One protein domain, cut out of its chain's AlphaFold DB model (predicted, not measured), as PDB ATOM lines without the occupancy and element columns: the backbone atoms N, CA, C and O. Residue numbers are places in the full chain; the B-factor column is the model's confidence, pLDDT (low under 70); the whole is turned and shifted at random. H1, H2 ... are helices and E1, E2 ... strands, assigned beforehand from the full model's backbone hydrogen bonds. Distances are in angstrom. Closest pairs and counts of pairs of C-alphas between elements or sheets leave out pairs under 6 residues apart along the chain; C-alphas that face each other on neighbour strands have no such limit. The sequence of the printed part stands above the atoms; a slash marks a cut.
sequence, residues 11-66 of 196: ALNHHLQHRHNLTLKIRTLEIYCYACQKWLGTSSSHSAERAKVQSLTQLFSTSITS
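Overview. This is residues 11 to 66 of the 196 residues of the protein "DUSP domain-containing protein" of Jimgerdemannia flammicorona (UniProt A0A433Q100). A small antiparallel sheet of three short strands, E1, E2 and E3, has the longer helix H2 passing by it and only grazing it. The short helix H1 is at one end of the long dimension, and the tail after H2, residues 62 to 66, is at the other. The printed part has 56 residues, with two named helices and three named strands in the order H1, E1, E2, E3, H2, and its class is mixed, helices and strands. The strands run E1, E2, E3 across the sheet and form a meander, each strand the antiparallel neighbour of the one before. The whole is compact, with a radius of gyration of the C-alphas of 11.6 A, yet elongated in outline, spanning 36 by 21 by 18 A.

Along the chain. In the sheet, E1 is residues 22 to 25, 9.9 A long from first to last C-alpha, and begins with C-alpha 22 at (-37.834, -17.139, 33.911). E2 is residues 30 to 33, 10.3 A long, and E3 is residues 38 to 40, 6.5 A long. H2, residues 47 to 61, is the longest helix at 20.3 A and ends with C-alpha 61 at (-37.496, -21.079, 15.982). H1, residues 11 to 18, is 10.2 A long and begins with C-alpha 11 at (-46.651, -16.634, 34.354).

Arrangement. E2 is the inner strand, and E1 and E3 are the edge strands. E1 and E2 form a hairpin, antiparallel at 148 degrees, with N 23 and O 32 within hydrogen-bond range at 2.9 A and N 32 and O 23 at 2.8 A. E2 and E3 form a second hairpin, antiparallel at 133 degrees, with N 33 and O 38 at 2.9 A and N 40 and O 31 at 2.9 A. H2 is on the sheet but only grazes it, with its residues 49 to 57. The closest C-alphas of E2 and H2 are those of Ile 31 and Val 53, 7.4 A apart; those of E3 and H2 are Leu 40 and Glu 49, also 7.4 A apart. H1 is only just on the sheet, with 5 pairs of C-alphas within 10 A, and only grazes it with its residues 11 to 15. H1 and H2 are close but not clearly touching, their closest C-alphas being those of Ala 11 and Glu 49 at 7.0 A, and their lines are about perpendicular at 75 degrees. In H1 and H2 every O i to N i+4 pair is within hydrogen-bond range.

Size, cuts and confidence. The two C-alphas farthest apart are those of Gln 17 and Ser 66, at 37.6 A. The printed part has no cut. The links from H1 to E1, E1 to E2 and E2 to E3 are tight, and the link from E3 to H2 is short. The mean pLDDT of the printed part is 77.9, with residues 11 to 18 and 63 to 65 under 70.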
ATOM      1  N   ALA A  11     -47.954 -17.306  34.521       57.38
ATOM      2  CA  ALA A  11     -46.651 -16.634  34.354       57.38
ATOM      3  C   ALA A  11     -46.649 -15.118  34.685       57.38
ATOM      4  O   ALA A  11     -45.725 -14.631  35.335       57.38
ATOM      5  N   LEU A  12     -47.691 -14.369  34.292       60.75
ATOM      6  CA  LEU A  12     -47.810 -12.934  34.594       60.75
ATOM      7  C   LEU A  12     -48.126 -12.697  36.076       60.75
ATOM      8  O   LEU A  12     -47.479 -11.882  36.717       60.75
ATOM      9  N   ASN A  13     -49.094 -13.423  36.633       60.50
ATOM     10  CA  ASN A  13     -49.461 -13.320  38.042       60.50
ATOM     11  C   ASN A  13     -48.300 -13.776  38.938       60.50
ATOM     12  O   ASN A  13     -48.028 -13.175  39.960       60.50
ATOM     13  N   HIS A  14     -47.545 -14.776  38.497       63.59
ATOM     14  CA  HIS A  14     -46.352 -15.287  39.147       63.59
ATOM     15  C   HIS A  14     -45.219 -14.254  39.175       63.59
ATOM     16  O   HIS A  14     -44.630 -14.017  40.228       63.59
ATOM     17  N   HIS A  15     -44.961 -13.577  38.054       63.75
ATOM     18  CA  HIS A  15     -44.025 -12.454  38.016       63.75
ATOM     19  C   HIS A  15     -44.504 -11.277  38.884       63.75
ATOM     20  O   HIS A  15     -43.720 -10.725  39.650       63.75
ATOM     21  N   LEU A  16     -45.790 -10.922  38.822       65.88
ATOM     22  CA  LEU A  16     -46.351  -9.804  39.589       65.88
ATOM     23  C   LEU A  16     -46.410 -10.077  41.101       65.88
ATOM     24  O   LEU A  16     -46.209  -9.157  41.886       65.88
ATOM     25  N   GLN A  17     -46.665 -11.320  41.516       67.31
ATOM     26  CA  GLN A  17     -46.789 -11.710  42.925       67.31
ATOM     27  C   GLN A  17     -45.451 -12.087  43.564       67.31
ATOM     28  O   GLN A  17     -45.252 -11.822  44.745       67.31
ATOM     29  N   HIS A  18     -44.539 -12.705  42.806       68.06
ATOM     30  CA  HIS A  18     -43.317 -13.299  43.357       68.06
ATOM     31  C   HIS A  18     -42.020 -12.774  42.732       68.06
ATOM     32  O   HIS A  18     -40.946 -13.066  43.244       68.06
ATOM     33  N   ARG A  19     -42.089 -11.995  41.641       71.94
ATOM     34  CA  ARG A  19     -40.917 -11.444  40.930       71.94
ATOM     35  C   ARG A  19     -39.876 -12.494  40.530       71.94
ATOM     36  O   ARG A  19     -38.682 -12.215  40.493       71.94
ATOM     37  N   HIS A  20     -40.317 -13.708  40.211       79.94
ATOM     38  CA  HIS A  20     -39.403 -14.756  39.778       79.94
ATOM     39  C   HIS A  20     -38.898 -14.515  38.352       79.94
ATOM     40  O   HIS A  20     -39.649 -14.095  37.466       79.94
ATOM     41  N   ASN A  21     -37.620 -14.833  38.141       78.81
ATOM     42  CA  ASN A  21     -36.990 -14.821  36.828       78.81
ATOM     43  C   ASN A  21     -37.300 -16.125  36.087       78.81
ATOM     44  O   ASN A  21     -37.222 -17.216  36.658       78.81
ATOM     45  N   LEU A  22     -37.628 -16.003  34.802       81.50
ATOM     46  CA  LEU A  22     -37.834 -17.139  33.911       81.50
ATOM     47  C   LEU A  22     -36.573 -17.375  33.089       81.50
ATOM     48  O   LEU A  22     -35.941 -16.428  32.628       81.50
ATOM     49  N   THR A  23     -36.222 -18.640  32.891       85.38
ATOM     50  CA  THR A  23     -35.105 -19.047  32.038       85.38
ATOM     51  C   THR A  23     -35.641 -19.759  30.810       85.38
ATOM     52  O   THR A  23     -36.440 -20.681  30.939       85.38
ATOM     53  N   LEU A  24     -35.186 -19.347  29.630       86.44
ATOM     54  CA  LEU A  24     -35.404 -20.065  28.378       86.44
ATOM     55  C   LEU A  24     -34.170 -20.921  28.090       86.44
ATOM     56  O   LEU A  24     -33.072 -20.387  27.927       86.44
ATOM     57  N   LYS A  25     -34.340 -22.239  27.991       87.31
ATOM     58  CA  LYS A  25     -33.271 -23.118  27.515       87.31
ATOM     59  C   LYS A  25     -33.229 -23.058  25.997       87.31
ATOM     60  O   LYS A  25     -34.077 -23.650  25.350       87.31
ATOM     61  N   ILE A  26     -32.238 -22.379  25.422       84.81
ATOM     62  CA  ILE A  26     -32.145 -22.181  23.961       84.81
ATOM     63  C   ILE A  26     -32.152 -23.512  23.197       84.81
ATOM     64  O   ILE A  26     -32.746 -23.587  22.134       84.81
ATOM     65  N   ARG A  27     -31.549 -24.568  23.759       83.69
ATOM     66  CA  ARG A  27     -31.466 -25.886  23.120       83.69
ATOM     67  C   ARG A  27     -32.809 -26.602  22.976       83.69
ATOM     68  O   ARG A  27     -33.032 -27.285  21.986       83.69
ATOM     69  N   THR A  28     -33.660 -26.512  23.994       87.62
ATOM     70  CA  THR A  28     -34.958 -27.200  24.002       87.62
ATOM     71  C   THR A  28     -36.114 -26.245  23.747       87.62
ATOM     72  O   THR A  28     -37.233 -26.681  23.523       87.62
ATOM     73  N   LEU A  29     -35.879 -24.936  23.790       87.62
ATOM     74  CA  LEU A  29     -36.894 -23.881  23.803       87.62
ATOM     75  C   LEU A  29     -37.950 -24.052  24.910       87.62
ATOM     76  O   LEU A  29     -39.034 -23.472  24.838       87.62
ATOM     77  N   GLU A  30     -37.628 -24.822  25.954       89.38
ATOM     78  CA  GLU A  30     -38.443 -24.950  27.157       89.38
ATOM     79  C   GLU A  30     -38.164 -23.785  28.112       89.38
ATOM     80  O   GLU A  30     -37.024 -23.327  28.267       89.38
ATOM     81  N   ILE A  31     -39.212 -23.323  28.791       87.56
ATOM     82  CA  ILE A  31     -39.119 -22.261  29.791       87.56
ATOM     83  C   ILE A  31     -39.222 -22.880  31.185       87.56
ATOM     84  O   ILE A  31     -40.152 -23.633  31.472       87.56
ATOM     85  N   TYR A  32     -38.287 -22.528  32.064       86.44
ATOM     86  CA  TYR A  32     -38.223 -23.004  33.442       86.44
ATOM     87  C   TYR A  32     -38.216 -21.844  34.437       86.44
ATOM     88  O   TYR A  32     -37.592 -20.805  34.207       86.44
ATOM     89  N   CYS A  33     -38.892 -22.032  35.568       83.44
ATOM     90  CA  CYS A  33     -38.812 -21.145  36.720       83.44
ATOM     91  C   CYS A  33     -38.043 -21.846  37.845       83.44
ATOM     92  O   CYS A  33     -38.557 -22.795  38.439       83.44
ATOM     93  N   TYR A  34     -36.842 -21.357  38.168       77.38
ATOM     94  CA  TYR A  34     -35.990 -21.941  39.213       77.38
ATOM     95  C   TYR A  34     -36.571 -21.792  40.614       77.38
ATOM     96  O   TYR A  34     -36.489 -22.716  41.414       77.38
ATOM     97  N   ALA A  35     -37.216 -20.665  40.896       73.19
ATOM     98  CA  ALA A  35     -37.802 -20.425  42.208       73.19
ATOM     99  C   ALA A  35     -39.045 -21.297  42.476       73.19
ATOM    100  O   ALA A  35     -39.336 -21.617  43.622       73.19
ATOM    101  N   CYS A  36     -39.759 -21.728  41.429       75.44
ATOM    102  CA  CYS A  36     -40.856 -22.699  41.549       75.44
ATOM    103  C   CYS A  36     -40.466 -24.138  41.247       75.44
ATOM    104  O   CYS A  36     -41.322 -25.015  41.331       75.44
ATOM    105  N   GLN A  37     -39.227 -24.355  40.820       79.06
ATOM    106  CA  GLN A  37     -38.733 -25.630  40.327       79.06
ATOM    107  C   GLN A  37     -39.662 -26.295  39.290       79.06
ATOM    108  O   GLN A  37     -39.924 -27.495  39.337       79.06
ATOM    109  N   LYS A  38     -40.188 -25.511  38.337       82.31
ATOM    110  CA  LYS A  38     -41.239 -25.966  37.411       82.31
ATOM    111  C   LYS A  38     -41.024 -25.494  35.970       82.31
ATOM    112  O   LYS A  38     -40.711 -24.328  35.721       82.31
ATOM    113  N   TRP A  39     -41.307 -26.393  35.026       86.31
ATOM    114  CA  TRP A  39     -41.444 -26.105  33.595       86.31
ATOM    115  C   TRP A  39     -42.779 -25.419  33.274       86.31
ATOM    116  O   TRP A  39     -43.835 -25.817  33.777       86.31
ATOM    117  N   LEU A  40     -42.739 -24.396  32.424       84.75
ATOM    118  CA  LEU A  40     -43.906 -23.630  31.986       84.75
ATOM    119  C   LEU A  40     -44.322 -24.020  30.567       84.75
ATOM    120  O   LEU A  40     -43.490 -24.396  29.745       84.75
ATOM    121  N   GLY A  41     -45.618 -23.897  30.267       81.88
ATOM    122  CA  GLY A  41     -46.149 -24.203  28.933       81.88
ATOM    123  C   GLY A  41     -46.195 -25.696  28.595       81.88
ATOM    124  O   GLY A  41     -46.352 -26.054  27.430       81.88
ATOM    125  N   THR A  42     -46.095 -26.566  29.599       83.31
ATOM    126  CA  THR A  42     -46.246 -28.023  29.459       83.31
ATOM    127  C   THR A  42     -47.675 -28.407  29.053       83.31
ATOM    128  O   THR A  42     -48.602 -27.600  29.162       83.31
ATOM    129  N   SER A  43     -47.899 -29.663  28.654       74.81
ATOM    130  CA  SER A  43     -49.242 -30.194  28.344       74.81
ATOM    131  C   SER A  43     -50.247 -29.998  29.490       74.81
ATOM    132  O   SER A  43     -51.409 -29.676  29.245       74.81
ATOM    133  N   SER A  44     -49.783 -30.102  30.739       73.62
ATOM    134  CA  SER A  44     -50.575 -29.888  31.957       73.62
ATOM    135  C   SER A  44     -50.766 -28.414  32.347       73.62
ATOM    136  O   SER A  44     -51.475 -28.122  33.309       73.62
ATOM    137  N   SER A  45     -50.155 -27.469  31.626       77.25
ATOM    138  CA  SER A  45     -50.280 -26.026  31.881       77.25
ATOM    139  C   SER A  45     -51.563 -25.447  31.283       77.25
ATOM    140  O   SER A  45     -52.134 -26.016  30.359       77.25
ATOM    141  N   HIS A  46     -52.018 -24.283  31.755       78.31
ATOM    142  CA  HIS A  46     -53.205 -23.610  31.214       78.31
ATOM    143  C   HIS A  46     -53.048 -23.264  29.714       78.31
ATOM    144  O   HIS A  46     -51.973 -22.843  29.287       78.31
ATOM    145  N   SER A  47     -54.119 -23.352  28.912       79.31
ATOM    146  CA  SER A  47     -54.086 -23.109  27.451       79.31
ATOM    147  C   SER A  47     -53.455 -21.767  27.062       79.31
ATOM    148  O   SER A  47     -52.608 -21.715  26.177       79.31
ATOM    149  N   ALA A  48     -53.808 -20.695  27.773       77.00
ATOM    150  CA  ALA A  48     -53.217 -19.367  27.591       77.00
ATOM    151  C   ALA A  48     -51.699 -19.319  27.868       77.00
ATOM    152  O   ALA A  48     -50.975 -18.607  27.177       77.00
ATOM    153  N   GLU A  49     -51.208 -20.069  28.864       81.38
ATOM    154  CA  GLU A  49     -49.767 -20.165  29.129       81.38
ATOM    155  C   GLU A  49     -49.075 -20.909  27.991       81.38
ATOM    156  O   GLU A  49     -48.108 -20.393  27.438       81.38
ATOM    157  N   ARG A  50     -49.621 -22.060  27.575       83.50
ATOM    158  CA  ARG A  50     -49.093 -22.827  26.439       83.50
ATOM    159  C   ARG A  50     -49.024 -21.983  25.170       83.50
ATOM    160  O   ARG A  50     -47.975 -21.929  24.546       83.50
ATOM    161  N   ALA A  51     -50.092 -21.257  24.835       81.06
ATOM    162  CA  ALA A  51     -50.125 -20.378  23.666       81.06
ATOM    163  C   ALA A  51     -49.048 -19.282  23.733       81.06
ATOM    164  O   ALA A  51     -48.416 -18.965  22.724       81.06
ATOM    165  N   LYS A  52     -48.798 -18.716  24.922       83.50
ATOM    166  CA  LYS A  52     -47.766 -17.687  25.101       83.50
ATOM    167  C   LYS A  52     -46.353 -18.259  25.000       83.50
ATOM    168  O   LYS A  52     -45.530 -17.657  24.315       83.50
ATOM    169  N   VAL A  53     -46.088 -19.400  25.641       83.94
ATOM    170  CA  VAL A  53     -44.804 -20.111  25.524       83.94
ATOM    171  C   VAL A  53     -44.562 -20.496  24.069       83.94
ATOM    172  O   VAL A  53     -43.523 -20.148  23.530       83.94
ATOM    173  N   GLN A  54     -45.555 -21.069  23.389       82.69
ATOM    174  CA  GLN A  54     -45.462 -21.430  21.975       82.69
ATOM    175  C   GLN A  54     -45.205 -20.217  21.075       82.69
ATOM    176  O   GLN A  54     -44.406 -20.309  20.151       82.69
ATOM    177  N   SER A  55     -45.820 -19.064  21.359       84.00
ATOM    178  CA  SER A  55     -45.537 -17.825  20.622       84.00
ATOM    179  C   SER A  55     -44.085 -17.373  20.805       84.00
ATOM    180  O   SER A  55     -43.455 -16.949  19.843       84.00
ATOM    181  N   LEU A  56     -43.539 -17.474  22.025       81.56
ATOM    182  CA  LEU A  56     -42.130 -17.166  22.296       81.56
ATOM    183  C   LEU A  56     -41.209 -18.156  21.582       81.56
ATOM    184  O   LEU A  56     -40.322 -17.731  20.854       81.56
ATOM    185  N   THR A  57     -41.459 -19.456  21.731       78.38
ATOM    186  CA  THR A  57     -40.732 -20.523  21.038       78.38
ATOM    187  C   THR A  57     -40.719 -20.276  19.530       78.38
ATOM    188  O   THR A  57     -39.644 -20.255  18.947       78.38
ATOM    189  N   GLN A  58     -41.867 -19.973  18.912       80.19
ATOM    190  CA  GLN A  58     -41.975 -19.703  17.475       80.19
ATOM    191  C   GLN A  58     -41.096 -18.528  17.021       80.19
ATOM    192  O   GLN A  58     -40.490 -18.612  15.955       80.19
ATOM    193  N   LEU A  59     -40.999 -17.458  17.819       82.19
ATOM    194  CA  LEU A  59     -40.128 -16.315  17.515       82.19
ATOM    195  C   LEU A  59     -38.641 -16.697  17.500       82.19
ATOM    196  O   LEU A  59     -37.883 -16.150  16.705       82.19
ATOM    197  N   PHE A  60     -38.218 -17.631  18.354       78.06
ATOM    198  CA  PHE A  60     -36.839 -18.126  18.362       78.06
ATOM    199  C   PHE A  60     -36.601 -19.176  17.273       78.06
ATOM    200  O   PHE A  60     -35.545 -19.183  16.642       78.06
ATOM    201  N   SER A  61     -37.592 -20.026  16.994       72.56
ATOM    202  CA  SER A  61     -37.496 -21.079  15.982       72.56
ATOM    203  C   SER A  61     -37.242 -20.530  14.580       72.56
ATOM    204  O   SER A  61     -36.504 -21.147  13.826       72.56
ATOM    205  N   THR A  62     -37.782 -19.361  14.223       72.50
ATOM    206  CA  THR A  62     -37.537 -18.746  12.901       72.50
ATOM    207  C   THR A  62     -36.086 -18.309  12.684       72.50
ATOM    208  O   THR A  62     -35.707 -18.049  11.545       72.50
ATOM    209  N   SER A  63     -35.280 -18.233  13.749       68.75
ATOM    210  CA  SER A  63     -33.899 -17.736  13.708       68.75
ATOM    211  C   SER A  63     -32.835 -18.822  13.935       68.75
ATOM    212  O   SER A  63     -31.662 -18.573  13.680       68.75
ATOM    213  N   ILE A  64     -33.209 -20.010  14.434       67.88
ATOM    214  CA  ILE A  64     -32.274 -21.045  14.936       67.88
ATOM    215  C   ILE A  64     -32.562 -22.421  14.292       67.88
ATOM    216  O   ILE A  64     -32.326 -23.474  14.887       67.88
ATOM    217  N   THR A  65     -33.135 -22.455  13.087       69.06
ATOM    218  CA  THR A  65     -33.568 -23.701  12.436       69.06
ATOM    219  C   THR A  65     -32.395 -24.534  11.918       69.06
ATOM    220  O   THR A  65     -31.893 -24.317  10.818       69.06
ATOM    221  N   SER A  66     -32.017 -25.559  12.688       80.50
ATOM    222  CA  SER A  66     -31.282 -26.731  12.201       80.50
ATOM    223  C   SER A  66     -32.109 -28.010  12.429       80.50
ATOM    224  O   SER A  66     -32.909 -28.058  13.371       80.50
TER     225      SER A  66